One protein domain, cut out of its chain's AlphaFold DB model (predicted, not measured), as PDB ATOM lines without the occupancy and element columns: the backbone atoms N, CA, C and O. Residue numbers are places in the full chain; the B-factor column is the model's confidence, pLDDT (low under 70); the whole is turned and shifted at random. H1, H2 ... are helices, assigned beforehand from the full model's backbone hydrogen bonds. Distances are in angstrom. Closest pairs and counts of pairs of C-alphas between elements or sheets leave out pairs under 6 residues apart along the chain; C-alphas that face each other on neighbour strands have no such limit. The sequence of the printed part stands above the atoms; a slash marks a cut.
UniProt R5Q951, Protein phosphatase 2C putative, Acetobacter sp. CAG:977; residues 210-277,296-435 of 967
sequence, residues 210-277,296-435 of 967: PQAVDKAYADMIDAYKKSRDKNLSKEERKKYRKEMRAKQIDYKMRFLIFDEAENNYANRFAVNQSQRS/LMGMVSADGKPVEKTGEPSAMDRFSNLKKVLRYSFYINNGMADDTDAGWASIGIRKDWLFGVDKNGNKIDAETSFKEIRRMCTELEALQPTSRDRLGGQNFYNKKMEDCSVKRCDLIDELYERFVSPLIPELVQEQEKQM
ATOM      1  N   PRO A 210      33.430  34.658 -25.923       88.56
ATOM      2  CA  PRO A 210      33.327  35.184 -27.281       88.56
ATOM      3  C   PRO A 210      34.556  34.802 -28.110       88.56
ATOM      4  O   PRO A 210      35.684  34.841 -27.613       88.56
ATOM      5  N   GLN A 211      34.358  34.449 -29.381       85.94
ATOM      6  CA  GLN A 211      35.438  33.891 -30.209       85.94
ATOM      7  C   GLN A 211      36.562  34.906 -30.448       85.94
ATOM      8  O   GLN A 211      37.717  34.523 -30.648       85.94
ATOM      9  N   ALA A 212      36.250  36.205 -30.396       88.19
ATOM     10  CA  ALA A 212      37.257  37.246 -30.505       88.19
ATOM     11  C   ALA A 212      38.140  37.379 -29.247       88.19
ATOM     12  O   ALA A 212      39.280  37.819 -29.380       88.19
ATOM     13  N   VAL A 213      37.680  36.962 -28.055       87.19
ATOM     14  CA  VAL A 213      38.512  36.915 -26.831       87.19
ATOM     15  C   VAL A 213      39.594  35.843 -26.976       87.19
ATOM     16  O   VAL A 213      40.782  36.155 -26.876       87.19
ATOM     17  N   ASP A 214      39.191  34.606 -27.291       83.62
ATOM     18  CA  ASP A 214      40.106  33.472 -27.490       83.62
ATOM     19  C   ASP A 214      41.123  33.768 -28.605       83.62
ATOM     20  O   ASP A 214      42.321  33.492 -28.476       83.62
ATOM     21  N   LYS A 215      40.659  34.394 -29.696       90.88
ATOM     22  CA  LYS A 215      41.525  34.825 -30.796       90.88
ATOM     23  C   LYS A 215      42.507  35.918 -30.367       90.88
ATOM     24  O   LYS A 215      43.694  35.778 -30.651       90.88
ATOM     25  N   ALA A 216      42.054  36.977 -29.690       88.81
ATOM     26  CA  ALA A 216      42.929  38.065 -29.243       88.81
ATOM     27  C   ALA A 216      44.015  37.559 -28.276       88.81
ATOM     28  O   ALA A 216      45.172  37.971 -28.383       88.81
ATOM     29  N   TYR A 217      43.678  36.600 -27.405       87.38
ATOM     30  CA  TYR A 217      44.653  35.908 -26.560       87.38
ATOM     31  C   TYR A 217      45.708  35.158 -27.390       87.38
ATOM     32  O   TYR A 217      46.910  35.349 -27.187       87.38
ATOM     33  N   ALA A 218      45.286  34.346 -28.363       89.12
ATOM     34  CA  ALA A 218      46.203  33.607 -29.233       89.12
ATOM     35  C   ALA A 218      47.109  34.543 -30.061       89.12
ATOM     36  O   ALA A 218      48.325  34.341 -30.120       89.12
ATOM     37  N   ASP A 219      46.535  35.603 -30.637       90.19
ATOM     38  CA  ASP A 219      47.245  36.628 -31.408       90.19
ATOM     39  C   ASP A 219      48.284  37.384 -30.553       90.19
ATOM     40  O   ASP A 219      49.380  37.688 -31.041       90.19
ATOM     41  N   MET A 220      47.961  37.678 -29.285       90.88
ATOM     42  CA  MET A 220      48.864  38.283 -28.294       90.88
ATOM     43  C   MET A 220      50.024  37.341 -27.937       90.88
ATOM     44  O   MET A 220      51.180  37.769 -27.940       90.88
ATOM     45  N   ILE A 221      49.745  36.061 -27.664       89.12
ATOM     46  CA  ILE A 221      50.765  35.057 -27.319       89.12
ATOM     47  C   ILE A 221      51.718  34.788 -28.498       89.12
ATOM     48  O   ILE A 221      52.924  34.644 -28.293       89.12
ATOM     49  N   ASP A 222      51.219  34.774 -29.736       90.75
ATOM     50  CA  ASP A 222      52.045  34.698 -30.949       90.75
ATOM     51  C   ASP A 222      52.977  35.917 -31.091       90.75
ATOM     52  O   ASP A 222      54.194  35.761 -31.252       90.75
ATOM     53  N   ALA A 223      52.441  37.133 -30.940       89.25
ATOM     54  CA  ALA A 223      53.242  38.356 -30.973       89.25
ATOM     55  C   ALA A 223      54.288  38.389 -29.842       89.25
ATOM     56  O   ALA A 223      55.433  38.781 -30.073       89.25
ATOM     57  N   TYR A 224      53.943  37.911 -28.641       86.94
ATOM     58  CA  TYR A 224      54.879  37.752 -27.524       86.94
ATOM     59  C   TYR A 224      56.026  36.790 -27.865       86.94
ATOM     60  O   TYR A 224      57.192  37.167 -27.709       86.94
ATOM     61  N   LYS A 225      55.726  35.595 -28.395       90.31
ATOM     62  CA  LYS A 225      56.737  34.613 -28.831       90.31
ATOM     63  C   LYS A 225      57.692  35.226 -29.863       90.31
ATOM     64  O   LYS A 225      58.904  35.228 -29.648       90.31
ATOM     65  N   LYS A 226      57.158  35.862 -30.911       90.75
ATOM     66  CA  LYS A 226      57.947  36.568 -31.944       90.75
ATOM     67  C   LYS A 226      58.749  37.753 -31.392       90.75
ATOM     68  O   LYS A 226      59.844  38.039 -31.865       90.75
ATOM     69  N   SER A 227      58.268  38.422 -30.343       86.00
ATOM     70  CA  SER A 227      59.004  39.511 -29.684       86.00
ATOM     71  C   SER A 227      60.263  39.047 -28.927       86.00
ATOM     72  O   SER A 227      61.185  39.848 -28.716       86.00
ATOM     73  N   ARG A 228      60.310  37.759 -28.543       87.00
ATOM     74  CA  ARG A 228      61.414  37.108 -27.812       87.00
ATOM     75  C   ARG A 228      62.316  36.227 -28.685       87.00
ATOM     76  O   ARG A 228      63.430  35.942 -28.251       87.00
ATOM     77  N   ASP A 229      61.880  35.827 -29.879       89.88
ATOM     78  CA  ASP A 229      62.642  34.948 -30.777       89.88
ATOM     79  C   ASP A 229      64.029  35.528 -31.118       89.88
ATOM     80  O   ASP A 229      64.158  36.576 -31.759       89.88
ATOM     81  N   LYS A 230      65.090  34.833 -30.684       88.88
ATOM     82  CA  LYS A 230      66.482  35.251 -30.896       88.88
ATOM     83  C   LYS A 230      66.892  35.214 -32.377       88.88
ATOM     84  O   LYS A 230      67.825  35.937 -32.721       88.88
ATOM     85  N   ASN A 231      66.189  34.454 -33.226       93.19
ATOM     86  CA  ASN A 231      66.461  34.335 -34.665       93.19
ATOM     87  C   ASN A 231      66.051  35.584 -35.465       93.19
ATOM     88  O   ASN A 231      66.626  35.857 -36.517       93.19
ATOM     89  N   LEU A 232      65.084  36.363 -34.968       90.75
ATOM     90  CA  LEU A 232      64.624  37.597 -35.613       90.75
ATOM     91  C   LEU A 232      65.562  38.776 -35.327       90.75
ATOM     92  O   LEU A 232      66.183  38.861 -34.259       90.75
ATOM     93  N   SER A 233      65.635  39.744 -36.241       92.62
ATOM     94  CA  SER A 233      66.468  40.940 -36.062       92.62
ATOM     95  C   SER A 233      66.043  41.784 -34.846       92.62
ATOM     96  O   SER A 233      64.934  41.664 -34.311       92.62
ATOM     97  N   LYS A 234      66.927  42.688 -34.392       88.12
ATOM     98  CA  LYS A 234      66.603  43.632 -33.303       88.12
ATOM     99  C   LYS A 234      65.416  44.542 -33.664       88.12
ATOM    100  O   LYS A 234      64.662  44.923 -32.766       88.12
ATOM    101  N   GLU A 235      65.231  44.853 -34.948       90.25
ATOM    102  CA  GLU A 235      64.145  45.703 -35.451       90.25
ATOM    103  C   GLU A 235      62.815  44.951 -35.544       90.25
ATOM    104  O   GLU A 235      61.808  45.441 -35.036       90.25
ATOM    105  N   GLU A 236      62.806  43.725 -36.075       90.00
ATOM    106  CA  GLU A 236      61.608  42.874 -36.091       90.00
ATOM    107  C   GLU A 236      61.125  42.573 -34.672       90.00
ATOM    108  O   GLU A 236      59.949  42.762 -34.368       90.00
ATOM    109  N   ARG A 237      62.031  42.222 -33.751       86.69
ATOM    110  CA  ARG A 237      61.681  42.069 -32.330       86.69
ATOM    111  C   ARG A 237      61.148  43.365 -31.708       86.69
ATOM    112  O   ARG A 237      60.273  43.303 -30.847       86.69
ATOM    113  N   LYS A 238      61.629  44.544 -32.126       87.88
ATOM    114  CA  LYS A 238      61.082  45.844 -31.686       87.88
ATOM    115  C   LYS A 238      59.671  46.075 -32.247       87.88
ATOM    116  O   LYS A 238      58.810  46.528 -31.497       87.88
ATOM    117  N   LYS A 239      59.414  45.706 -33.508       90.44
ATOM    118  CA  LYS A 239      58.075  45.719 -34.124       90.44
ATOM    119  C   LYS A 239      57.118  44.778 -33.387       90.44
ATOM    120  O   LYS A 239      56.068  45.232 -32.945       90.44
ATOM    121  N   TYR A 240      57.497  43.518 -33.167       89.44
ATOM    122  CA  TYR A 240      56.657  42.550 -32.456       89.44
ATOM    123  C   TYR A 240      56.435  42.916 -30.981       89.44
ATOM    124  O   TYR A 240      55.349  42.674 -30.470       89.44
ATOM    125  N   ARG A 241      57.379  43.591 -30.301       83.06
ATOM    126  CA  ARG A 241      57.114  44.194 -28.975       83.06
ATOM    127  C   ARG A 241      56.048  45.296 -29.018       83.06
ATOM    128  O   ARG A 241      55.298  45.424 -28.056       83.06
ATOM    129  N   LYS A 242      55.972  46.085 -30.098       85.69
ATOM    130  CA  LYS A 242      54.912  47.092 -30.279       85.69
ATOM    131  C   LYS A 242      53.561  46.428 -30.571       85.69
ATOM    132  O   LYS A 242      52.565  46.755 -29.938       85.69
ATOM    133  N   GLU A 243      53.553  45.452 -31.476       88.19
ATOM    134  CA  GLU A 243      52.363  44.674 -31.840       88.19
ATOM    135  C   GLU A 243      51.782  43.898 -30.646       88.19
ATOM    136  O   GLU A 243      50.575  43.929 -30.421       88.19
ATOM    137  N   MET A 244      52.641  43.262 -29.842       88.19
ATOM    138  CA  MET A 244      52.255  42.530 -28.633       88.19
ATOM    139  C   MET A 244      51.515  43.432 -27.639       88.19
ATOM    140  O   MET A 244      50.455  43.037 -27.169       88.19
ATOM    141  N   ARG A 245      51.995  44.660 -27.393       82.38
ATOM    142  CA  ARG A 245      51.316  45.627 -26.508       82.38
ATOM    143  C   ARG A 245      49.939  46.025 -27.030       82.38
ATOM    144  O   ARG A 245      48.976  46.003 -26.276       82.38
ATOM    145  N   ALA A 246      49.820  46.332 -28.322       86.06
ATOM    146  CA  ALA A 246      48.527  46.674 -28.916       86.06
ATOM    147  C   ALA A 246      47.514  45.514 -28.814       86.06
ATOM    148  O   ALA A 246      46.345  45.736 -28.507       86.06
ATOM    149  N   LYS A 247      47.978  44.271 -28.991       89.06
ATOM    150  CA  LYS A 247      47.168  43.057 -28.806       89.06
ATOM    151  C   LYS A 247      46.858  42.753 -27.334       89.06
ATOM    152  O   LYS A 247      45.769  42.272 -27.045       89.06
ATOM    153  N   GLN A 248      47.767  43.062 -26.408       87.38
ATOM    154  CA  GLN A 248      47.547  42.963 -24.960       87.38
ATOM    155  C   GLN A 248      46.442  43.930 -24.506       87.38
ATOM    156  O   GLN A 248      45.590  43.537 -23.710       87.38
ATOM    157  N   ILE A 249      46.411  45.155 -25.049       87.50
ATOM    158  CA  ILE A 249      45.313  46.112 -24.838       87.50
ATOM    159  C   ILE A 249      44.002  45.539 -25.384       87.50
ATOM    160  O   ILE A 249      43.047  45.436 -24.622       87.50
ATOM    161  N   ASP A 250      43.946  45.129 -26.657       89.19
ATOM    162  CA  ASP A 250      42.715  44.593 -27.265       89.19
ATOM    163  C   ASP A 250      42.178  43.372 -26.495       89.19
ATOM    164  O   ASP A 250      41.020  43.368 -26.084       89.19
ATOM    165  N   TYR A 251      43.029  42.393 -26.171       89.81
ATOM    166  CA  TYR A 251      42.655  41.251 -25.329       89.81
ATOM    167  C   TYR A 251      42.113  41.684 -23.952       89.81
ATOM    168  O   TYR A 251      41.042  41.227 -23.543       89.81
ATOM    169  N   LYS A 252      42.805  42.595 -23.252       87.81
ATOM    170  CA  LYS A 252      42.386  43.089 -21.929       87.81
ATOM    171  C   LYS A 252      41.046  43.821 -21.996       87.81
ATOM    172  O   LYS A 252      40.184  43.578 -21.153       87.81
ATOM    173  N   MET A 253      40.834  44.667 -23.004       90.75
ATOM    174  CA  MET A 253      39.564  45.374 -23.175       90.75
ATOM    175  C   MET A 253      38.432  44.414 -23.565       90.75
ATOM    176  O   MET A 253      37.333  44.556 -23.032       90.75
ATOM    177  N   ARG A 254      38.678  43.404 -24.417       91.69
ATOM    178  CA  ARG A 254      37.675  42.373 -24.750       91.69
ATOM    179  C   ARG A 254      37.239  41.594 -23.514       91.69
ATOM    180  O   ARG A 254      36.040  41.448 -23.290       91.69
ATOM    181  N   PHE A 255      38.187  41.154 -22.685       90.00
ATOM    182  CA  PHE A 255      37.883  40.454 -21.434       90.00
ATOM    183  C   PHE A 255      37.073  41.333 -20.466       90.00
ATOM    184  O   PHE A 255      36.022  40.916 -19.988       90.00
ATOM    185  N   LEU A 256      37.502  42.580 -20.239       89.44
ATOM    186  CA  LEU A 256      36.816  43.527 -19.348       89.44
ATOM    187  C   LEU A 256      35.397  43.906 -19.814       89.44
ATOM    188  O   LEU A 256      34.571  44.292 -18.989       89.44
ATOM    189  N   ILE A 257      35.118  43.829 -21.117       93.88
ATOM    190  CA  ILE A 257      33.795  44.094 -21.701       93.88
ATOM    191  C   ILE A 257      32.908  42.849 -21.649       93.88
ATOM    192  O   ILE A 257      31.727  42.970 -21.330       93.88
ATOM    193  N   PHE A 258      33.472  41.662 -21.900       93.31
ATOM    194  CA  PHE A 258      32.790  40.388 -21.677       93.31
ATOM    195  C   PHE A 258      32.323  40.242 -20.223       93.31
ATOM    196  O   PHE A 258      31.176  39.868 -20.001       93.31
ATOM    197  N   ASP A 259      33.179  40.598 -19.262       89.50
ATOM    198  CA  ASP A 259      32.898  40.523 -17.828       89.50
ATOM    199  C   ASP A 259      31.650  41.340 -17.433       89.50
ATOM    200  O   ASP A 259      30.620  40.761 -17.096       89.50
ATOM    201  N   GLU A 260      31.650  42.674 -17.595       91.50
ATOM    202  CA  GLU A 260      30.479  43.497 -17.213       91.50
ATOM    203  C   GLU A 260      29.212  43.162 -18.021       91.50
ATOM    204  O   GLU A 260      28.089  43.360 -17.544       91.50
ATOM    205  N   ALA A 261      29.361  42.660 -19.248       94.31
ATOM    206  CA  ALA A 261      28.237  42.225 -20.065       94.31
ATOM    207  C   ALA A 261      27.622  40.911 -19.550       94.31
ATOM    208  O   ALA A 261      26.401  40.806 -19.434       94.31
ATOM    209  N   GLU A 262      28.438  39.928 -19.170       94.00
ATOM    210  CA  GLU A 262      27.976  38.682 -18.553       94.00
ATOM    211  C   GLU A 262      27.438  38.925 -17.126       94.00
ATOM    212  O   GLU A 262      26.450  38.300 -16.725       94.00
ATOM    213  N   ASN A 263      27.981  39.915 -16.407       94.50
ATOM    214  CA  ASN A 263      27.488  40.368 -15.100       94.50
ATOM    215  C   ASN A 263      26.015  40.829 -15.157       94.50
ATOM    216  O   ASN A 263      25.287  40.672 -14.175       94.50
ATOM    217  N   ASN A 264      25.519  41.330 -16.303       96.75
ATOM    218  CA  ASN A 264      24.089  41.632 -16.490       96.75
ATOM    219  C   ASN A 264      23.231  40.349 -16.431       96.75
ATOM    220  O   ASN A 264      22.191  40.320 -15.765       96.75
ATOM    221  N   TYR A 265      23.680  39.263 -17.073       96.00
ATOM    222  CA  TYR A 265      23.032  37.950 -16.982       96.00
ATOM    223  C   TYR A 265      23.084  37.398 -15.544       96.00
ATOM    224  O   TYR A 265      22.046  36.979 -15.017       96.00
ATOM    225  N   ALA A 266      24.256  37.426 -14.899       95.81
ATOM    226  CA  ALA A 266      24.466  36.858 -13.566       95.81
ATOM    227  C   ALA A 266      23.673  37.602 -12.474       95.81
ATOM    228  O   ALA A 266      22.976  36.971 -11.673       95.81
ATOM    229  N   ASN A 267      23.649  38.938 -12.511       96.31
ATOM    230  CA  ASN A 267      22.800  39.747 -11.634       96.31
ATOM    231  C   ASN A 267      21.305  39.456 -11.843       96.31
ATOM    232  O   ASN A 267      20.562  39.265 -10.873       96.31
ATOM    233  N   ARG A 268      20.841  39.333 -13.096       95.62
ATOM    234  CA  ARG A 268      19.441  38.963 -13.362       95.62
ATOM    235  C   ARG A 268      19.130  37.532 -12.907       95.62
ATOM    236  O   ARG A 268      18.040  37.301 -12.382       95.62
ATOM    237  N   PHE A 269      20.074  36.594 -13.017       93.69
ATOM    238  CA  PHE A 269      19.947  35.241 -12.460       93.69
ATOM    239  C   PHE A 269      19.810  35.256 -10.928       93.69
ATOM    240  O   PHE A 269      18.972  34.523 -10.392       93.69
ATOM    241  N   ALA A 270      20.570  36.102 -10.223       94.00
ATOM    242  CA  ALA A 270      20.467  36.266  -8.773       94.00
ATOM    243  C   ALA A 270      19.091  36.823  -8.363       94.00
ATOM    244  O   ALA A 270      18.373  36.196  -7.577       94.00
ATOM    245  N   VAL A 271      18.650  37.928  -8.980       93.56
ATOM    246  CA  VAL A 271      17.322  38.516  -8.718       93.56
ATOM    247  C   VAL A 271      16.185  37.542  -9.040       93.56
ATOM    248  O   VAL A 271      15.201  37.482  -8.297       93.56
ATOM    249  N   ASN A 272      16.326  36.702 -10.070       90.50
ATOM    250  CA  ASN A 272      15.337  35.676 -10.415       90.50
ATOM    251  C   ASN A 272      15.127  34.612  -9.313       90.50
ATOM    252  O   ASN A 272      14.069  33.977  -9.288       90.50
ATOM    253  N   GLN A 273      16.049  34.440  -8.353       86.38
ATOM    254  CA  GLN A 273      15.826  33.542  -7.206       86.38
ATOM    255  C   GLN A 273      14.838  34.108  -6.170       86.38
ATOM    256  O   GLN A 273      14.296  33.343  -5.366       86.38
ATOM    257  N   SER A 274      14.513  35.407  -6.224       83.88
ATOM    258  CA  SER A 274      13.486  36.032  -5.365       83.88
ATOM    259  C   SER A 274      12.111  35.372  -5.539       83.88
ATOM    260  O   SER A 274      11.327  35.310  -4.602       83.88
ATOM    261  N   GLN A 275      11.842  34.773  -6.709       77.12
ATOM    262  CA  GLN A 275      10.626  33.986  -6.983       77.12
ATOM    263  C   GLN A 275      10.522  32.682  -6.158       77.12
ATOM    264  O   GLN A 275       9.520  31.973  -6.247       77.12
ATOM    265  N   ARG A 276      11.577  32.304  -5.423       71.94
ATOM    266  CA  ARG A 276      11.711  31.024  -4.695       71.94
ATOM    267  C   ARG A 276      12.144  31.224  -3.234       71.94
ATOM    268  O   ARG A 276      11.795  30.417  -2.364       71.94
ATOM    269  N   SER A 277      12.874  32.304  -2.961       75.31
ATOM    270  CA  SER A 277      13.259  32.753  -1.619       75.31
ATOM    271  C   SER A 277      12.083  33.374  -0.842       75.31
ATOM    272  O   SER A 277      10.965  33.459  -1.345       75.31
ATOM    273  N   LEU A 296      33.949  51.853  -3.355       84.00
ATOM    274  CA  LEU A 296      35.199  51.309  -3.919       84.00
ATOM    275  C   LEU A 296      35.538  51.907  -5.293       84.00
ATOM    276  O   LEU A 296      36.687  52.220  -5.565       84.00
ATOM    277  N   MET A 297      34.551  52.136  -6.161       80.94
ATOM    278  CA  MET A 297      34.780  52.762  -7.471       80.94
ATOM    279  C   MET A 297      34.972  54.287  -7.396       80.94
ATOM    280  O   MET A 297      35.096  54.933  -8.440       80.94
ATOM    281  N   GLY A 298      34.925  54.885  -6.196       72.38
ATOM    282  CA  GLY A 298      34.997  56.335  -5.995       72.38
ATOM    283  C   GLY A 298      33.921  57.113  -6.763       72.38
ATOM    284  O   GLY A 298      34.144  58.260  -7.141       72.38
ATOM    285  N   MET A 299      32.781  56.482  -7.070       72.88
ATOM    286  CA  MET A 299      31.752  57.060  -7.946       72.88
ATOM    287  C   MET A 299      30.839  58.040  -7.209       72.88
ATOM    288  O   MET A 299      30.293  58.951  -7.832       72.88
ATOM    289  N   VAL A 300      30.696  57.857  -5.896       67.19
ATOM    290  CA  VAL A 300      29.861  58.667  -5.009       67.19
ATOM    291  C   VAL A 300      30.651  58.973  -3.733       67.19
ATOM    292  O   VAL A 300      31.248  58.071  -3.149       67.19
ATOM    293  N   SER A 301      30.671  60.236  -3.306       63.28
ATOM    294  CA  SER A 301      31.328  60.687  -2.073       63.28
ATOM    295  C   SER A 301      30.557  60.274  -0.810       63.28
ATOM    296  O   SER A 301      29.370  59.953  -0.867       63.28
ATOM    297  N   ALA A 302      31.205  60.337   0.359       54.75
ATOM    298  CA  ALA A 302      30.616  59.984   1.662       54.75
ATOM    299  C   ALA A 302      29.317  60.735   2.044       54.75
ATOM    300  O   ALA A 302      28.622  60.322   2.970       54.75
ATOM    301  N   ASP A 303      28.977  61.829   1.355       57.22
ATOM    302  CA  ASP A 303      27.732  62.591   1.510       57.22
ATOM    303  C   ASP A 303      26.678  62.302   0.416       57.22
ATOM    304  O   ASP A 303      25.670  63.005   0.325       57.22
ATOM    305  N   GLY A 304      26.889  61.270  -0.408       57.50
ATOM    306  CA  GLY A 304      25.920  60.774  -1.387       57.50
ATOM    307  C   GLY A 304      25.886  61.516  -2.728       57.50
ATOM    308  O   GLY A 304      24.915  61.353  -3.468       57.50
ATOM    309  N   LYS A 305      26.900  62.329  -3.062       66.62
ATOM    310  CA  LYS A 305      26.982  63.050  -4.349       66.62
ATOM    311  C   LYS A 305      27.884  62.334  -5.365       66.62
ATOM    312  O   LYS A 305      28.879  61.744  -4.956       66.62
ATOM    313  N   PRO A 306      27.596  62.400  -6.680       68.56
ATOM    314  CA  PRO A 306      28.498  61.870  -7.700       68.56
ATOM    315  C   PRO A 306      29.832  62.630  -7.719       68.56
ATOM    316  O   PRO A 306      29.863  63.854  -7.577       68.56
ATOM    317  N   VAL A 307      30.932  61.912  -7.944       68.56
ATOM    318  CA  VAL A 307      32.268  62.513  -8.084       68.56
ATOM    319  C   VAL A 307      32.475  62.978  -9.529       68.56
ATOM    320  O   VAL A 307      32.691  62.172 -10.437       68.56
ATOM    321  N   GLU A 308      32.402  64.290  -9.759       65.69
ATOM    322  CA  GLU A 308      32.596  64.877 -11.088       65.69
ATOM    323  C   GLU A 308      34.081  64.973 -11.479       65.69
ATOM    324  O   GLU A 308      34.876  65.643 -10.818       65.69
ATOM    325  N   LYS A 309      34.444  64.374 -12.619       66.44
ATOM    326  CA  LYS A 309      35.682  64.707 -13.341       66.44
ATOM    327  C   LYS A 309      35.457  65.933 -14.229       66.44
ATOM    328  O   LYS A 309      34.529  65.952 -15.040       66.44
ATOM    329  N   THR A 310      36.341  66.923 -14.128       61.75
ATOM    330  CA  THR A 310      36.338  68.138 -14.955       61.75
ATOM    331  C   THR A 310      37.442  68.083 -16.018       61.75
ATOM    332  O   THR A 310      38.612  67.893 -15.699       61.75
ATOM    333  N   GLY A 311      37.078  68.248 -17.295       73.38
ATOM    334  CA  GLY A 311      38.011  68.225 -18.430       73.38
ATOM    335  C   GLY A 311      37.442  67.523 -19.668       73.38
ATOM    336  O   GLY A 311      36.288  67.092 -19.670       73.38
ATOM    337  N   GLU A 312      38.258  67.400 -20.718       81.12
ATOM    338  CA  GLU A 312      37.977  66.485 -21.833       81.12
ATOM    339  C   GLU A 312      38.362  65.045 -21.437       81.12
ATOM    340  O   GLU A 312      39.439  64.845 -20.872       81.12
ATOM    341  N   PRO A 313      37.528  64.027 -21.727       88.06
ATOM    342  CA  PRO A 313      37.815  62.648 -21.346       88.06
ATOM    343  C   PRO A 313      38.824  61.985 -22.293       88.06
ATOM    344  O   PRO A 313      38.646  62.004 -23.521       88.06
ATOM    345  N   SER A 314      39.836  61.333 -21.711       89.19
ATOM    346  CA  SER A 314      40.786  60.482 -22.438       89.19
ATOM    347  C   SER A 314      40.117  59.228 -23.021       89.19
ATOM    348  O   SER A 314      38.937  58.955 -22.765       89.19
ATOM    349  N   ALA A 315      40.854  58.442 -23.808       88.81
ATOM    350  CA  ALA A 315      40.327  57.201 -24.365       88.81
ATOM    351  C   ALA A 315      40.018  56.190 -23.246       88.81
ATOM    352  O   ALA A 315      38.990  55.506 -23.289       88.81
ATOM    353  N   MET A 316      40.845  56.162 -22.193       87.62
ATOM    354  CA  MET A 316      40.601  55.334 -21.010       87.62
ATOM    355  C   MET A 316      39.415  55.830 -20.163       87.62
ATOM    356  O   MET A 316      38.656  55.011 -19.644       87.62
ATOM    357  N   ASP A 317      39.182  57.144 -20.069       88.81
ATOM    358  CA  ASP A 317      37.985  57.685 -19.402       88.81
ATOM    359  C   ASP A 317      36.689  57.332 -20.149       88.81
ATOM    360  O   ASP A 317      35.694  56.941 -19.528       88.81
ATOM    361  N   ARG A 318      36.706  57.381 -21.488       91.25
ATOM    362  CA  ARG A 318      35.588  56.930 -22.337       91.25
ATOM    363  C   ARG A 318      35.321  55.436 -22.159       91.25
ATOM    364  O   ARG A 318      34.168  55.047 -21.980       91.25
ATOM    365  N   PHE A 319      36.372  54.611 -22.134       92.19
ATOM    366  CA  PHE A 319      36.262  53.174 -21.867       92.19
ATOM    367  C   PHE A 319      35.703  52.880 -20.464       92.19
ATOM    368  O   PHE A 319      34.788  52.071 -20.320       92.19
ATOM    369  N   SER A 320      36.194  53.572 -19.431       89.69
ATOM    370  CA  SER A 320      35.695  53.442 -18.055       89.69
ATOM    371  C   SER A 320      34.210  53.813 -17.953       89.69
ATOM    372  O   SER A 320      33.418  53.080 -17.359       89.69
ATOM    373  N   ASN A 321      33.799  54.906 -18.599       91.50
ATOM    374  CA  ASN A 321      32.399  55.314 -18.668       91.50
ATOM    375  C   ASN A 321      31.526  54.298 -19.433       91.50
ATOM    376  O   ASN A 321      30.422  53.994 -18.987       91.50
ATOM    377  N   LEU A 322      32.029  53.703 -20.520       94.75
ATOM    378  CA  LEU A 322      31.353  52.603 -21.215       94.75
ATOM    379  C   LEU A 322      31.181  51.375 -20.303       94.75
ATOM    380  O   LEU A 322      30.056  50.895 -20.175       94.75
ATOM    381  N   LYS A 323      32.233  50.913 -19.601       93.50
ATOM    382  CA  LYS A 323      32.116  49.824 -18.603       93.50
ATOM    383  C   LYS A 323      31.027  50.121 -17.567       93.50
ATOM    384  O   LYS A 323      30.202  49.254 -17.282       93.50
ATOM    385  N   LYS A 324      30.979  51.353 -17.042       91.81
ATOM    386  CA  LYS A 324      29.935  51.782 -16.098       91.81
ATOM    387  C   LYS A 324      28.534  51.695 -16.716       91.81
ATOM    388  O   LYS A 324      27.630  51.185 -16.068       91.81
ATOM    389  N   VAL A 325      28.336  52.118 -17.967       95.19
ATOM    390  CA  VAL A 325      27.030  51.995 -18.651       95.19
ATOM    391  C   VAL A 325      26.613  50.533 -18.829       95.19
ATOM    392  O   VAL A 325      25.434  50.224 -18.640       95.19
ATOM    393  N   LEU A 326      27.550  49.622 -19.120       96.06
ATOM    394  CA  LEU A 326      27.268  48.181 -19.166       96.06
ATOM    395  C   LEU A 326      26.818  47.664 -17.799       96.06
ATOM    396  O   LEU A 326      25.739  47.087 -17.685       96.06
ATOM    397  N   ARG A 327      27.608  47.923 -16.756       93.75
ATOM    398  CA  ARG A 327      27.346  47.458 -15.391       93.75
ATOM    399  C   ARG A 327      26.028  47.997 -14.833       93.75
ATOM    400  O   ARG A 327      25.154  47.234 -14.422       93.75
ATOM    401  N   TYR A 328      25.854  49.317 -14.855       94.62
ATOM    402  CA  TYR A 328      24.703  49.993 -14.255       94.62
ATOM    403  C   TYR A 328      23.418  49.894 -15.090       94.62
ATOM    404  O   TYR A 328      22.343  50.198 -14.576       94.62
ATOM    405  N   SER A 329      23.471  49.369 -16.323       96.31
ATOM    406  CA  SER A 329      22.262  49.045 -17.095       96.31
ATOM    407  C   SER A 329      21.350  48.053 -16.385       96.31
ATOM    408  O   SER A 329      20.150  48.324 -16.281       96.31
ATOM    409  N   PHE A 330      21.907  46.969 -15.837       96.94
ATOM    410  CA  PHE A 330      21.159  46.043 -14.991       96.94
ATOM    411  C   PHE A 330      20.568  46.760 -13.764       96.94
ATOM    412  O   PHE A 330      19.391  46.596 -13.444       96.94
ATOM    413  N   TYR A 331      21.371  47.575 -13.074       95.75
ATOM    414  CA  TYR A 331      20.976  48.202 -11.811       95.75
ATOM    415  C   TYR A 331      19.850  49.230 -11.986       95.75
ATOM    416  O   TYR A 331      18.901  49.244 -11.198       95.75
ATOM    417  N   ILE A 332      19.877  50.023 -13.059       94.75
ATOM    418  CA  ILE A 332      18.769  50.909 -13.451       94.75
ATOM    419  C   ILE A 332      17.538  50.086 -13.874       94.75
ATOM    420  O   ILE A 332      16.431  50.370 -13.416       94.75
ATOM    421  N   ASN A 333      17.718  48.985 -14.618       94.81
ATOM    422  CA  ASN A 333      16.642  48.026 -14.927       94.81
ATOM    423  C   ASN A 333      16.081  47.300 -13.680       94.81
ATOM    424  O   ASN A 333      15.000  46.709 -13.735       94.81
ATOM    425  N   ASN A 334      16.786  47.340 -12.546       94.62
ATOM    426  CA  ASN A 334      16.353  46.831 -11.243       94.62
ATOM    427  C   ASN A 334      15.903  47.952 -10.271       94.62
ATOM    428  O   ASN A 334      15.508  47.662  -9.144       94.62
ATOM    429  N   GLY A 335      15.910  49.221 -10.701       93.31
ATOM    430  CA  GLY A 335      15.387  50.364  -9.942       93.31
ATOM    431  C   GLY A 335      16.360  51.040  -8.966       93.31
ATOM    432  O   GLY A 335      15.901  51.654  -8.009       93.31
ATOM    433  N   MET A 336      17.678  50.942  -9.182       92.56
ATOM    434  CA  MET A 336      18.699  51.587  -8.329       92.56
ATOM    435  C   MET A 336      18.624  53.127  -8.350       92.56
ATOM    436  O   MET A 336      18.822  53.783  -7.325       92.56
ATOM    437  N   ALA A 337      18.286  53.688  -9.510       91.44
ATOM    438  CA  ALA A 337      17.891  55.077  -9.725       91.44
ATOM    439  C   ALA A 337      16.908  55.139 -10.915       91.44
ATOM    440  O   ALA A 337      16.692  54.136 -11.602       91.44
ATOM    441  N   ASP A 338      16.288  56.295 -11.147       91.06
ATOM    442  CA  ASP A 338      15.300  56.477 -12.216       91.06
ATOM    443  C   ASP A 338      15.980  56.648 -13.591       91.06
ATOM    444  O   ASP A 338      16.916  57.436 -13.717       91.06
ATOM    445  N   ASP A 339      15.502  55.950 -14.634       92.75
ATOM    446  CA  ASP A 339      16.096  55.947 -15.991       92.75
ATOM    447  C   ASP A 339      15.880  57.291 -16.720       92.75
ATOM    448  O   ASP A 339      14.976  57.475 -17.534       92.75
ATOM    449  N   THR A 340      16.692  58.269 -16.328       92.50
ATOM    450  CA  THR A 340      16.640  59.690 -16.691       92.50
ATOM    451  C   THR A 340      18.058  60.255 -16.675       92.50
ATOM    452  O   THR A 340      18.913  59.741 -15.954       92.50
ATOM    453  N   ASP A 341      18.328  61.336 -17.409       89.62
ATOM    454  CA  ASP A 341      19.679  61.924 -17.462       89.62
ATOM    455  C   ASP A 341      20.208  62.306 -16.070       89.62
ATOM    456  O   ASP A 341      21.371  62.060 -15.762       89.62
ATOM    457  N   ALA A 342      19.332  62.811 -15.193       88.56
ATOM    458  CA  ALA A 342      19.656  63.103 -13.798       88.56
ATOM    459  C   ALA A 342      19.967  61.836 -12.977       88.56
ATOM    460  O   ALA A 342      20.906  61.840 -12.185       88.56
ATOM    461  N   GLY A 343      19.227  60.741 -13.182       89.69
ATOM    462  CA  GLY A 343      19.487  59.455 -12.527       89.69
ATOM    463  C   GLY A 343      20.835  58.851 -12.930       89.69
ATOM    464  O   GLY A 343      21.614  58.465 -12.062       89.69
ATOM    465  N   TRP A 344      21.163  58.862 -14.225       90.88
ATOM    466  CA  TRP A 344      22.472  58.423 -14.730       90.88
ATOM    467  C   TRP A 344      23.620  59.326 -14.257       90.88
ATOM    468  O   TRP A 344      24.662  58.823 -13.835       90.88
ATOM    469  N   ALA A 345      23.416  60.646 -14.228       87.19
ATOM    470  CA  ALA A 345      24.392  61.576 -13.664       87.19
ATOM    471  C   ALA A 345      24.597  61.371 -12.151       87.19
ATOM    472  O   ALA A 345      25.724  61.480 -11.672       87.19
ATOM    473  N   SER A 346      23.548  61.013 -11.394       83.94
ATOM    474  CA  SER A 346      23.647  60.793  -9.940       83.94
ATOM    475  C   SER A 346      24.551  59.617  -9.545       83.94
ATOM    476  O   SER A 346      25.081  59.603  -8.437       83.94
ATOM    477  N   ILE A 347      24.779  58.677 -10.469       84.44
ATOM    478  CA  ILE A 347      25.739  57.571 -10.335       84.44
ATOM    479  C   ILE A 347      27.028  57.809 -11.143       84.44
ATOM    480  O   ILE A 347      27.729  56.864 -11.486       84.44
ATOM    481  N   GLY A 348      27.363  59.062 -11.472       83.88
ATOM    482  CA  GLY A 348      28.646  59.414 -12.092       83.88
ATOM    483  C   GLY A 348      28.849  58.856 -13.507       83.88
ATOM    484  O   GLY A 348      29.981  58.524 -13.872       83.88
ATOM    485  N   ILE A 349      27.770  58.721 -14.290       88.94
ATOM    486  CA  ILE A 349      27.799  58.258 -15.684       88.94
ATOM    487  C   ILE A 349      27.484  59.413 -16.642       88.94
ATOM    488  O   ILE A 349      26.526  60.164 -16.461       88.94
ATOM    489  N   ARG A 350      28.300  59.537 -17.694       87.81
ATOM    490  CA  ARG A 350      28.276  60.629 -18.673       87.81
ATOM    491  C   ARG A 350      27.874  60.110 -20.046       87.81
ATOM    492  O   ARG A 350      28.682  59.521 -20.762       87.81
ATOM    493  N   LYS A 351      26.612  60.319 -20.430       90.56
ATOM    494  CA  LYS A 351      26.107  59.908 -21.754       90.56
ATOM    495  C   LYS A 351      26.901  60.544 -22.893       90.56
ATOM    496  O   LYS A 351      27.219  59.872 -23.863       90.56
ATOM    497  N   ASP A 352      27.269  61.812 -22.735       90.25
ATOM    498  CA  ASP A 352      28.023  62.627 -23.690       90.25
ATOM    499  C   ASP A 352      29.448  62.120 -23.980       90.25
ATOM    500  O   ASP A 352      30.059  62.538 -24.959       90.25
ATOM    501  N   TRP A 353      29.975  61.203 -23.161       91.25
ATOM    502  CA  TRP A 353      31.284  60.571 -23.374       91.25
ATOM    503  C   TRP A 353      31.198  59.271 -24.193       91.25
ATOM    504  O   TRP A 353      32.229  58.684 -24.524       91.25
ATOM    505  N   LEU A 354      29.985  58.809 -24.516       92.94
ATOM    506  CA  LEU A 354      29.756  57.631 -25.349       92.94
ATOM    507  C   LEU A 354      29.814  57.982 -26.835       92.94
ATOM    508  O   LEU A 354      29.384  59.046 -27.272       92.94
ATOM    509  N   PHE A 355      30.300  57.033 -27.623       89.44
ATOM    510  CA  PHE A 355      30.260  57.055 -29.078       89.44
ATOM    511  C   PHE A 355      30.371  55.617 -29.589       89.44
ATOM    512  O   PHE A 355      30.749  54.715 -28.840       89.44
ATOM    513  N   GLY A 356      30.085  55.408 -30.868       93.19
ATOM    514  CA  GLY A 356      30.281  54.119 -31.514       93.19
ATOM    515  C   GLY A 356      29.988  54.180 -33.003       93.19
ATOM    516  O   GLY A 356      29.923  55.264 -33.597       93.19
ATOM    517  N   VAL A 357      29.778  53.009 -33.598       95.44
ATOM    518  CA  VAL A 357      29.366  52.862 -34.997       95.44
ATOM    519  C   VAL A 357      28.067  52.065 -35.166       95.44
ATOM    520  O   VAL A 357      27.671  51.249 -34.323       95.44
ATOM    521  N   ASP A 358      27.380  52.317 -36.281       92.25
ATOM    522  CA  ASP A 358      26.324  51.443 -36.790       92.25
ATOM    523  C   ASP A 358      26.913  50.137 -37.365       92.25
ATOM    524  O   ASP A 358      28.128  49.946 -37.442       92.25
ATOM    525  N   LYS A 359      26.045  49.221 -37.815       87.50
ATOM    526  CA  LYS A 359      26.472  47.931 -38.394       87.50
ATOM    527  C   LYS A 359      27.148  48.045 -39.773       87.50
ATOM    528  O   LYS A 359      27.542  47.027 -40.332       87.50
ATOM    529  N   ASN A 360      27.278  49.256 -40.317       89.31
ATOM    530  CA  ASN A 360      27.959  49.564 -41.574       89.31
ATOM    531  C   ASN A 360      29.300  50.301 -41.346       89.31
ATOM    532  O   ASN A 360      29.999  50.592 -42.313       89.31
ATOM    533  N   GLY A 361      29.656  50.621 -40.094       89.06
ATOM    534  CA  GLY A 361      30.852  51.393 -39.736       89.06
ATOM    535  C   GLY A 361      30.668  52.919 -39.725       89.06
ATOM    536  O   GLY A 361      31.642  53.645 -39.521       89.06
ATOM    537  N   ASN A 362      29.449  53.437 -39.914       93.56
ATOM    538  CA  ASN A 362      29.170  54.871 -39.806       93.56
ATOM    539  C   ASN A 362      29.171  55.302 -38.336       93.56
ATOM    540  O   ASN A 362      28.558  54.634 -37.503       93.56
ATOM    541  N   LYS A 363      29.786  56.446 -38.011       93.81
ATOM    542  CA  LYS A 363      29.726  57.015 -36.654       93.81
ATOM    543  C   LYS A 363      28.283  57.350 -36.264       93.81
ATOM    544  O   LYS A 363      27.586  58.024 -37.020       93.81
ATOM    545  N   ILE A 364      27.881  56.934 -35.065       95.31
ATOM    546  CA  ILE A 364      26.613  57.313 -34.426       95.31
ATOM    547  C   ILE A 364      26.863  58.276 -33.261       95.31
ATOM    548  O   ILE A 364      27.947  58.299 -32.678       95.31
ATOM    549  N   ASP A 365      25.864  59.097 -32.941       93.62
ATOM    550  CA  ASP A 365      25.932  60.061 -31.843       93.62
ATOM    551  C   ASP A 365      25.866  59.390 -30.457       93.62
ATOM    552  O   ASP A 365      25.565  58.200 -30.324       93.62
ATOM    553  N   ALA A 366      26.141  60.170 -29.413       93.56
ATOM    554  CA  ALA A 366      26.215  59.706 -28.031       93.56
ATOM    555  C   ALA A 366      24.885  59.155 -27.478       93.56
ATOM    556  O   ALA A 366      24.885  58.174 -26.734       93.56
ATOM    557  N   GLU A 367      23.742  59.729 -27.862       94.12
ATOM    558  CA  GLU A 367      22.422  59.329 -27.357       94.12
ATOM    559  C   GLU A 367      21.878  58.110 -28.122       94.12
ATOM    560  O   GLU A 367      21.280  57.216 -27.520       94.12
ATOM    561  N   THR A 368      22.153  58.000 -29.426       95.31
ATOM    562  CA  THR A 368      21.952  56.757 -30.192       95.31
ATOM    563  C   THR A 368      22.854  55.635 -29.669       95.31
ATOM    564  O   THR A 368      22.388  54.507 -29.501       95.31
ATOM    565  N   SER A 369      24.116  55.941 -29.339       96.00
ATOM    566  CA  SER A 369      25.049  54.983 -28.726       96.00
ATOM    567  C   SER A 369      24.523  54.489 -27.377       96.00
ATOM    568  O   SER A 369      24.402  53.284 -27.173       96.00
ATOM    569  N   PHE A 370      24.128  55.407 -26.489       96.31
ATOM    570  CA  PHE A 370      23.533  55.082 -25.193       96.31
ATOM    571  C   PHE A 370      22.306  54.168 -25.331       96.31
ATOM    572  O   PHE A 370      22.245  53.122 -24.686       96.31
ATOM    573  N   LYS A 371      21.351  54.520 -26.204       94.94
ATOM    574  CA  LYS A 371      20.138  53.721 -26.446       94.94
ATOM    575  C   LYS A 371      20.447  52.302 -26.931       94.94
ATOM    576  O   LYS A 371      19.833  51.350 -26.451       94.94
ATOM    577  N   GLU A 372      21.398  52.147 -27.851       95.94
ATOM    578  CA  GLU A 372      21.798  50.831 -28.357       95.94
ATOM    579  C   GLU A 372      22.499  49.984 -27.288       95.94
ATOM    580  O   GLU A 372      22.133  48.823 -27.113       95.94
ATOM    581  N   ILE A 373      23.417  50.562 -26.506       96.50
ATOM    582  CA  ILE A 373      24.066  49.854 -25.391       96.50
ATOM    583  C   ILE A 373      23.014  49.401 -24.360       96.50
ATOM    584  O   ILE A 373      22.985  48.231 -23.977       96.50
ATOM    585  N   ARG A 374      22.077  50.283 -23.973       95.75
ATOM    586  CA  ARG A 374      20.960  49.965 -23.057       95.75
ATOM    587  C   ARG A 374      20.085  48.817 -23.573       95.75
ATOM    588  O   ARG A 374      19.697  47.947 -22.785       95.75
ATOM    589  N   ARG A 375      19.788  48.786 -24.880       96.56
ATOM    590  CA  ARG A 375      19.060  47.680 -25.526       96.56
ATOM    591  C   ARG A 375      19.839  46.370 -25.395       96.56
ATOM    592  O   ARG A 375      19.273  45.379 -24.944       96.56
ATOM    593  N   MET A 376      21.128  46.377 -25.732       97.56
ATOM    594  CA  MET A 376      21.981  45.182 -25.700       97.56
ATOM    595  C   MET A 376      22.135  44.625 -24.275       97.56
ATOM    596  O   MET A 376      21.969  43.425 -24.082       97.56
ATOM    597  N   CYS A 377      22.326  45.469 -23.254       97.56
ATOM    598  CA  CYS A 377      22.311  45.034 -21.849       97.56
ATOM    599  C   CYS A 377      20.978  44.382 -21.447       97.56
ATOM    600  O   CYS A 377      20.967  43.313 -20.838       97.56
ATOM    601  N   THR A 378      19.850  44.970 -21.853       96.69
ATOM    602  CA  THR A 378      18.513  44.419 -21.568       96.69
ATOM    603  C   THR A 378      18.285  43.066 -22.269       96.69
ATOM    604  O   THR A 378      17.610  42.187 -21.732       96.69
ATOM    605  N   GLU A 379      18.884  42.854 -23.444       97.38
ATOM    606  CA  GLU A 379      18.892  41.559 -24.137       97.38
ATOM    607  C   GLU A 379      19.812  40.530 -23.446       97.38
ATOM    608  O   GLU A 379      19.405  39.378 -23.284       97.38
ATOM    609  N   LEU A 380      20.993  40.930 -22.955       97.31
ATOM    610  CA  LEU A 380      21.897  40.072 -22.165       97.31
ATOM    611  C   LEU A 380      21.223  39.547 -20.886       97.31
ATOM    612  O   LEU A 380      21.289  38.350 -20.605       97.31
ATOM    613  N   GLU A 381      20.506  40.408 -20.156       95.88
ATOM    614  CA  GLU A 381      19.697  40.012 -18.993       95.88
ATOM    615  C   GLU A 381      18.642  38.944 -19.341       95.88
ATOM    616  O   GLU A 381      18.426  37.994 -18.578       95.88
ATOM    617  N   ALA A 382      17.976  39.106 -20.490       95.06
ATOM    618  CA  ALA A 382      16.889  38.245 -20.952       95.06
ATOM    619  C   ALA A 382      17.367  36.905 -21.547       95.06
ATOM    620  O   ALA A 382      16.582  35.956 -21.626       95.06
ATOM    621  N   LEU A 383      18.639  36.794 -21.941       95.81
ATOM    622  CA  LEU A 383      19.249  35.578 -22.491       95.81
ATOM    623  C   LEU A 383      19.578  34.549 -21.392       95.81
ATOM    624  O   LEU A 383      20.735  34.191 -21.152       95.81
ATOM    625  N   GLN A 384      18.527  34.032 -20.745       92.81
ATOM    626  CA  GLN A 384      18.580  32.917 -19.795       92.81
ATOM    627  C   GLN A 384      17.307  32.041 -19.829       92.81
ATOM    628  O   GLN A 384      16.223  32.541 -20.137       92.81
ATOM    629  N   PRO A 385      17.382  30.733 -19.497       90.00
ATOM    630  CA  PRO A 385      16.208  29.859 -19.469       90.00
ATOM    631  C   PRO A 385      15.231  30.214 -18.338       90.00
ATOM    632  O   PRO A 385      15.626  30.466 -17.197       90.00
ATOM    633  N   THR A 386      13.934  30.154 -18.628       85.56
ATOM    634  CA  THR A 386      12.864  30.553 -17.706       85.56
ATOM    635  C   THR A 386      12.558  29.494 -16.636       85.56
ATOM    636  O   THR A 386      12.914  28.316 -16.743       85.56
ATOM    637  N   SER A 387      11.773  29.877 -15.619       78.88
ATOM    638  CA  SER A 387      11.162  28.927 -14.671       78.88
ATOM    639  C   SER A 387      10.274  27.867 -15.354       78.88
ATOM    640  O   SER A 387      10.093  26.793 -14.783       78.88
ATOM    641  N   ARG A 388       9.751  28.117 -16.568       81.31
ATOM    642  CA  ARG A 388       8.978  27.131 -17.347       81.31
ATOM    643  C   ARG A 388       9.888  26.127 -18.055       81.31
ATOM    644  O   ARG A 388       9.553  24.947 -18.084       81.31
ATOM    645  N   ASP A 389      11.044  26.558 -18.559       84.81
ATOM    646  CA  ASP A 389      11.999  25.680 -19.251       84.81
ATOM    647  C   ASP A 389      12.562  24.591 -18.323       84.81
ATOM    648  O   ASP A 389      12.802  23.467 -18.762       84.81
ATOM    649  N   ARG A 390      12.664  24.864 -17.011       80.50
ATOM    650  CA  ARG A 390      13.003  23.846 -15.994       80.50
ATOM    651  C   ARG A 390      12.051  22.638 -15.991       80.50
ATOM    652  O   ARG A 390      12.475  21.546 -15.620       80.50
ATOM    653  N   LEU A 391      10.796  22.795 -16.426       80.56
ATOM    654  CA  LEU A 391       9.820  21.697 -16.510       80.56
ATOM    655  C   LEU A 391      10.112  20.721 -17.665       80.56
ATOM    656  O   LEU A 391       9.617  19.597 -17.638       80.56
ATOM    657  N   GLY A 392      10.941  21.109 -18.642       80.06
ATOM    658  CA  GLY A 392      11.465  20.212 -19.680       80.06
ATOM    659  C   GLY A 392      12.541  19.237 -19.176       80.06
ATOM    660  O   GLY A 392      13.013  18.393 -19.936       80.06
ATOM    661  N   GLY A 393      12.935  19.340 -17.902       85.38
ATOM    662  CA  GLY A 393      13.973  18.516 -17.294       85.38
ATOM    663  C   GLY A 393      15.395  18.994 -17.597       85.38
ATOM    664  O   GLY A 393      15.629  19.946 -18.343       85.38
ATOM    665  N   GLN A 394      16.364  18.313 -16.982       86.88
ATOM    666  CA  GLN A 394      17.765  18.735 -16.933       86.88
ATOM    667  C   GLN A 394      18.395  18.925 -18.322       86.88
ATOM    668  O   GLN A 394      18.963  19.976 -18.596       86.88
ATOM    669  N   ASN A 395      18.236  17.953 -19.227       90.31
ATOM    670  CA  ASN A 395      18.847  18.004 -20.562       90.31
ATOM    671  C   ASN A 395      18.299  19.161 -21.414       90.31
ATOM    672  O   ASN A 395      19.063  19.818 -22.121       90.31
ATOM    673  N   PHE A 396      16.993  19.440 -21.325       90.62
ATOM    674  CA  PHE A 396      16.370  20.561 -22.031       90.62
ATOM    675  C   PHE A 396      16.856  21.904 -21.475       90.62
ATOM    676  O   PHE A 396      17.265  22.773 -22.241       90.62
ATOM    677  N   TYR A 397      16.881  22.053 -20.146       91.00
ATOM    678  CA  TYR A 397      17.368  23.264 -19.484       91.00
ATOM    679  C   TYR A 397      18.849  23.540 -19.782       91.00
ATOM    680  O   TYR A 397      19.212  24.675 -20.086       91.00
ATOM    681  N   ASN A 398      19.696  22.507 -19.752       91.56
ATOM    682  CA  ASN A 398      21.135  22.640 -19.989       91.56
ATOM    683  C   ASN A 398      21.430  23.064 -21.433       91.56
ATOM    684  O   ASN A 398      22.145  24.051 -21.623       91.56
ATOM    685  N   LYS A 399      20.784  22.423 -22.422       93.12
ATOM    686  CA  LYS A 399      20.857  22.866 -23.820       93.12
ATOM    687  C   LYS A 399      20.327  24.290 -23.987       93.12
ATOM    688  O   LYS A 399      20.945  25.102 -24.664       93.12
ATOM    689  N   LYS A 400      19.209  24.635 -23.340       94.31
ATOM    690  CA  LYS A 400      18.651  25.989 -23.432       94.31
ATOM    691  C   LYS A 400      19.594  27.047 -22.847       94.31
ATOM    692  O   LYS A 400      19.606  28.172 -23.335       94.31
ATOM    693  N   MET A 401      20.385  26.694 -21.831       94.19
ATOM    694  CA  MET A 401      21.431  27.558 -21.276       94.19
ATOM    695  C   MET A 401      22.627  27.701 -22.234       94.19
ATOM    696  O   MET A 401      23.165  28.797 -22.356       94.19
ATOM    697  N   GLU A 402      23.005  26.639 -22.955       94.62
ATOM    698  CA  GLU A 402      24.009  26.688 -24.036       94.62
ATOM    699  C   GLU A 402      23.543  27.591 -25.193       94.62
ATOM    700  O   GLU A 402      24.241  28.547 -25.529       94.62
ATOM    701  N   ASP A 403      22.318  27.388 -25.702       95.38
ATOM    702  CA  ASP A 403      21.683  28.238 -26.728       95.38
ATOM    703  C   ASP A 403      21.652  29.731 -26.326       95.38
ATOM    704  O   ASP A 403      21.642  30.611 -27.189       95.38
ATOM    705  N   CYS A 404      21.570  30.029 -25.022       96.50
ATOM    706  CA  CYS A 404      21.602  31.394 -24.500       96.50
ATOM    707  C   CYS A 404      23.032  31.930 -24.353       96.50
ATOM    708  O   CYS A 404      23.275  33.069 -24.733       96.50
ATOM    709  N   SER A 405      23.976  31.127 -23.848       95.44
ATOM    710  CA  SER A 405      25.377  31.538 -23.672       95.44
ATOM    711  C   SER A 405      26.038  31.893 -25.004       95.44
ATOM    712  O   SER A 405      26.676  32.936 -25.073       95.44
ATOM    713  N   VAL A 406      25.808  31.114 -26.070       95.62
ATOM    714  CA  VAL A 406      26.300  31.453 -27.423       95.62
ATOM    715  C   VAL A 406      25.780  32.823 -27.869       95.62
ATOM    716  O   VAL A 406      26.559  33.673 -28.280       95.62
ATOM    717  N   LYS A 407      24.483  33.096 -27.682       96.88
ATOM    718  CA  LYS A 407      23.879  34.381 -28.067       96.88
ATOM    719  C   LYS A 407      24.367  35.568 -27.245       96.88
ATOM    720  O   LYS A 407      24.375  36.681 -27.761       96.88
ATOM    721  N   ARG A 408      24.752  35.360 -25.980       97.00
ATOM    722  CA  ARG A 408      25.408  36.413 -25.191       97.00
ATOM    723  C   ARG A 408      26.807  36.687 -25.741       97.00
ATOM    724  O   ARG A 408      27.134  37.850 -25.924       97.00
ATOM    725  N   CYS A 409      27.571  35.659 -26.115       95.75
ATOM    726  CA  CYS A 409      28.852  35.829 -26.808       95.75
ATOM    727  C   CYS A 409      28.708  36.603 -28.133       95.75
ATOM    728  O   CYS A 409      29.406  37.597 -28.309       95.75
ATOM    729  N   ASP A 410      27.764  36.223 -29.006       95.38
ATOM    730  CA  ASP A 410      27.494  36.923 -30.276       95.38
ATOM    731  C   ASP A 410      27.191  38.423 -30.054       95.38
ATOM    732  O   ASP A 410      27.662  39.296 -30.785       95.38
ATOM    733  N   LEU A 411      26.397  38.725 -29.020       96.38
ATOM    734  CA  LEU A 411      25.973  40.082 -28.671       96.38
ATOM    735  C   LEU A 411      27.096  40.903 -28.009       96.38
ATOM    736  O   LEU A 411      27.147  42.118 -28.191       96.38
ATOM    737  N   ILE A 412      28.002  40.247 -27.278       96.25
ATOM    738  CA  ILE A 412      29.206  40.844 -26.680       96.25
ATOM    739  C   ILE A 412      30.245  41.176 -27.755       96.25
ATOM    740  O   ILE A 412      30.807  42.270 -27.720       96.25
ATOM    741  N   ASP A 413      30.453  40.294 -28.737       94.94
ATOM    742  CA  ASP A 413      31.326  40.578 -29.881       94.94
ATOM    743  C   ASP A 413      30.767  41.751 -30.719       94.94
ATOM    744  O   ASP A 413      31.520  42.667 -31.056       94.94
ATOM    745  N   GLU A 414      29.446  41.832 -30.964       94.88
ATOM    746  CA  GLU A 414      28.847  43.034 -31.584       94.88
ATOM    747  C   GLU A 414      29.080  44.301 -30.740       94.88
ATOM    748  O   GLU A 414      29.369  45.367 -31.292       94.88
ATOM    749  N   LEU A 415      28.948  44.209 -29.414       95.69
ATOM    750  CA  LEU A 415      29.111  45.355 -28.519       95.69
ATOM    751  C   LEU A 415      30.552  45.872 -28.547       95.69
ATOM    752  O   LEU A 415      30.777  47.081 -28.649       95.69
ATOM    753  N   TYR A 416      31.526  44.962 -28.512       95.50
ATOM    754  CA  TYR A 416      32.934  45.316 -28.590       95.50
ATOM    755  C   TYR A 416      33.272  45.998 -29.920       95.50
ATOM    756  O   TYR A 416      33.814  47.105 -29.924       95.50
ATOM    757  N   GLU A 417      32.901  45.401 -31.055       94.44
ATOM    758  CA  GLU A 417      33.257  45.959 -32.366       94.44
ATOM    759  C   GLU A 417      32.571  47.306 -32.654       94.44
ATOM    760  O   GLU A 417      33.134  48.149 -33.354       94.44
ATOM    761  N   ARG A 418      31.385  47.560 -32.081       95.38
ATOM    762  CA  ARG A 418      30.657  48.826 -32.274       95.38
ATOM    763  C   ARG A 418      31.081  49.957 -31.339       95.38
ATOM    764  O   ARG A 418      30.999  51.113 -31.754       95.38
ATOM    765  N   PHE A 419      31.500  49.656 -30.108       96.06
ATOM    766  CA  PHE A 419      31.710  50.667 -29.057       96.06
ATOM    767  C   PHE A 419      33.123  50.678 -28.448       96.06
ATOM    768  O   PHE A 419      33.474  51.637 -27.765       96.06
ATOM    769  N   VAL A 420      33.949  49.655 -28.701       94.44
ATOM    770  CA  VAL A 420      35.285  49.503 -28.092       94.44
ATOM    771  C   VAL A 420      36.400  49.447 -29.135       94.44
ATOM    772  O   VAL A 420      37.369  50.187 -28.997       94.44
ATOM    773  N   SER A 421      36.256  48.678 -30.220       93.06
ATOM    774  CA  SER A 421      37.223  48.689 -31.336       93.06
ATOM    775  C   SER A 421      37.544  50.103 -31.865       93.06
ATOM    776  O   SER A 421      38.715  50.364 -32.149       93.06
ATOM    777  N   PRO A 422      36.592  51.065 -31.927       92.50
ATOM    778  CA  PRO A 422      36.897  52.459 -32.260       92.50
ATOM    779  C   PRO A 422      37.815  53.201 -31.267       92.50
ATOM    780  O   PRO A 422      38.463  54.160 -31.677       92.50
ATOM    781  N   LEU A 423      37.892  52.784 -29.994       91.50
ATOM    782  CA  LEU A 423      38.786  53.364 -28.974       91.50
ATOM    783  C   LEU A 423      40.214  52.808 -29.028       91.50
ATOM    784  O   LEU A 423      41.148  53.499 -28.623       91.50
ATOM    785  N   ILE A 424      40.408  51.570 -29.497       90.75
ATOM    786  CA  ILE A 424      41.699  50.867 -29.397       90.75
ATOM    787  C   ILE A 424      42.881  51.659 -29.995       90.75
ATOM    788  O   ILE A 424      43.914  51.735 -29.327       90.75
ATOM    789  N   PRO A 425      42.777  52.328 -31.164       90.88
ATOM    790  CA  PRO A 425      43.875  53.141 -31.691       90.88
ATOM    791  C   PRO A 425      44.282  54.315 -30.791       90.88
ATOM    792  O   PRO A 425      45.453  54.695 -30.792       90.88
ATOM    793  N   GLU A 426      43.344  54.893 -30.035       90.19
ATOM    794  CA  GLU A 426      43.601  55.998 -29.102       90.19
ATOM    795  C   GLU A 426      44.160  55.468 -27.771       90.19
ATOM    796  O   GLU A 426      45.154  55.994 -27.278       90.19
ATOM    797  N   LEU A 427      43.617  54.358 -27.250       87.94
ATOM    798  CA  LEU A 427      44.120  53.665 -26.052       87.94
ATOM    799  C   LEU A 427      45.586  53.214 -26.204       87.94
ATOM    800  O   LEU A 427      46.387  53.383 -25.284       87.94
ATOM    801  N   VAL A 428      45.959  52.692 -27.380       87.25
ATOM    802  CA  VAL A 428      47.349  52.325 -27.714       87.25
ATOM    803  C   VAL A 428      48.275  53.544 -27.654       87.25
ATOM    804  O   VAL A 428      49.367  53.463 -27.093       87.25
ATOM    805  N   GLN A 429      47.840  54.690 -28.188       87.81
ATOM    806  CA  GLN A 429      48.619  55.933 -28.154       87.81
ATOM    807  C   GLN A 429      48.727  56.509 -26.734       87.81
ATOM    808  O   GLN A 429      49.795  56.988 -26.351       87.81
ATOM    809  N   GLU A 430      47.656  56.429 -25.939       86.50
ATOM    810  CA  GLU A 430      47.629  56.884 -24.547       86.50
ATOM    811  C   GLU A 430      48.620  56.080 -23.683       86.50
ATOM    812  O   GLU A 430      49.459  56.680 -23.004       86.50
ATOM    813  N   GLN A 431      48.622  54.742 -23.776       81.00
ATOM    814  CA  GLN A 431      49.579  53.912 -23.031       81.00
ATOM    815  C   GLN A 431      51.023  54.077 -23.542       81.00
ATOM    816  O   GLN A 431      51.958  54.111 -22.740       81.00
ATOM    817  N   GLU A 432      51.244  54.228 -24.854       82.81
ATOM    818  CA  GLU A 432      52.585  54.511 -25.390       82.81
ATOM    819  C   GLU A 432      53.152  55.831 -24.861       82.81
ATOM    820  O   GLU A 432      54.307  55.866 -24.428       82.81
ATOM    821  N   LYS A 433      52.332  56.888 -24.813       85.12
ATOM    822  CA  LYS A 433      52.714  58.185 -24.248       85.12
ATOM    823  C   LYS A 433      53.063  58.074 -22.760       85.12
ATOM    824  O   LYS A 433      54.138  58.524 -22.365       85.12
ATOM    825  N   GLN A 434      52.219  57.424 -21.953       79.75
ATOM    826  CA  GLN A 434      52.486  57.214 -20.522       79.75
ATOM    827  C   GLN A 434      53.795  56.440 -20.286       79.75
ATOM    828  O   GLN A 434      54.578  56.790 -19.403       79.75
ATOM    829  N   MET A 435      54.085  55.423 -21.108       75.81
ATOM    830  CA  MET A 435      55.334  54.655 -21.022       75.81
ATOM    831  C   MET A 435      56.573  55.460 -21.437       75.81
ATOM    832  O   MET A 435      57.666  55.196 -20.932       75.81
TER     833      MET A 435
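AT A GLANCE: This is residues 210 to 277 and 296 to 435 of the 967 residues of the protein "Protein phosphatase 2C putative" of Acetobacter sp. CAG:977 (UniProt R5Q951). One long helix, H2, is the spine of the domain: H1 folds back along it as a helical hairpin, and H3, H5, H7 and H8 pack on its residues 245 to 268. H3 runs beside H2; H5, side by side with H7, meets H2 steeply with its last residues, 377 to 382, while H7 crosses H2 steeply with residues 408 to 416, and residues 394 to 407 of H7 reach past H2 and form an arm with the small H6 at its end. The short H4 lies beyond H3, next to long loops. The printed part has 208 residues with eight named helices, H1 to H8 in chain order, and no named strand; the class is all helix. It is only just compact, close to loose, with a radius of gyration of the C-alphas of 19.9 A and spans of 63 by 49 by 37 A.

IN THESE COORDINATES: H2, residues 234 to 275, is 62.6 A long, from C-alpha 234 at (66.603, 43.632, -33.303) to C-alpha 275 at (10.626, 33.986, -6.983). Before it comes H1, residues 211 to 228, 26.3 A. After the cut come H3, residues 315 to 333, 27.1 A, with a kink of 33 degrees near residue 327, and H4, residues 341 to 346. H5, residues 366 to 382, is 24.4 A long. H6 is residues 389 to 392, and H7, residues 394 to 419, is 36.9 A long. H8, residues 424 to 435, is 16.4 A long and ends at C-alpha 435 at (55.334, 54.655, -21.022).

HOW THE PARTS SIT: H2 is the hub, touching five helices. H1 touches its residues 236 to 255 at a shallow tilt of 27 degrees, opposite ways; the closest C-alphas, Ser 227 and Arg 237, are 4.6 A apart. H3 touches H2 at a shallow tilt of 14 degrees, the same way, closest at C-alphas 260 and 327, 5.4 A. H5 touches H2 at a steep tilt of 59 degrees, closest at C-alphas 265 and 381, 4.4 A. H7 touches H5 at a shallow tilt of 12 degrees, opposite ways, closest at C-alphas 380 and 408, 5.9 A. H7 touches H2 at a steep tilt of 49 degrees, closest at C-alphas 258 and 412, 6.2 A. H8 touches H2, closest at C-alphas 246 and 428, 5.9 A. H6 touches H7, closest at C-alphas 390 and 397, 5.6 A. H4 and H3 are near each other. In H1, H4 and H5 every O i to N i+4 pair is within hydrogen-bond range; H2 has 32 of 38, H3 13 of 15, H7 21 of 22 and H8 7 of 8, and H6 is too short for such a pair.

THE WHOLE: The two C-alphas farthest apart, Ser 233 and Ser 277, are 63.9 A apart. Residues 278 to 295 are not printed, with 28.8 A between C-alphas 277 and 296. The link from H4 to H5 is long, 19 residues. The mean pLDDT of the printed part is 88.9; residues 300 to 310 are under 70.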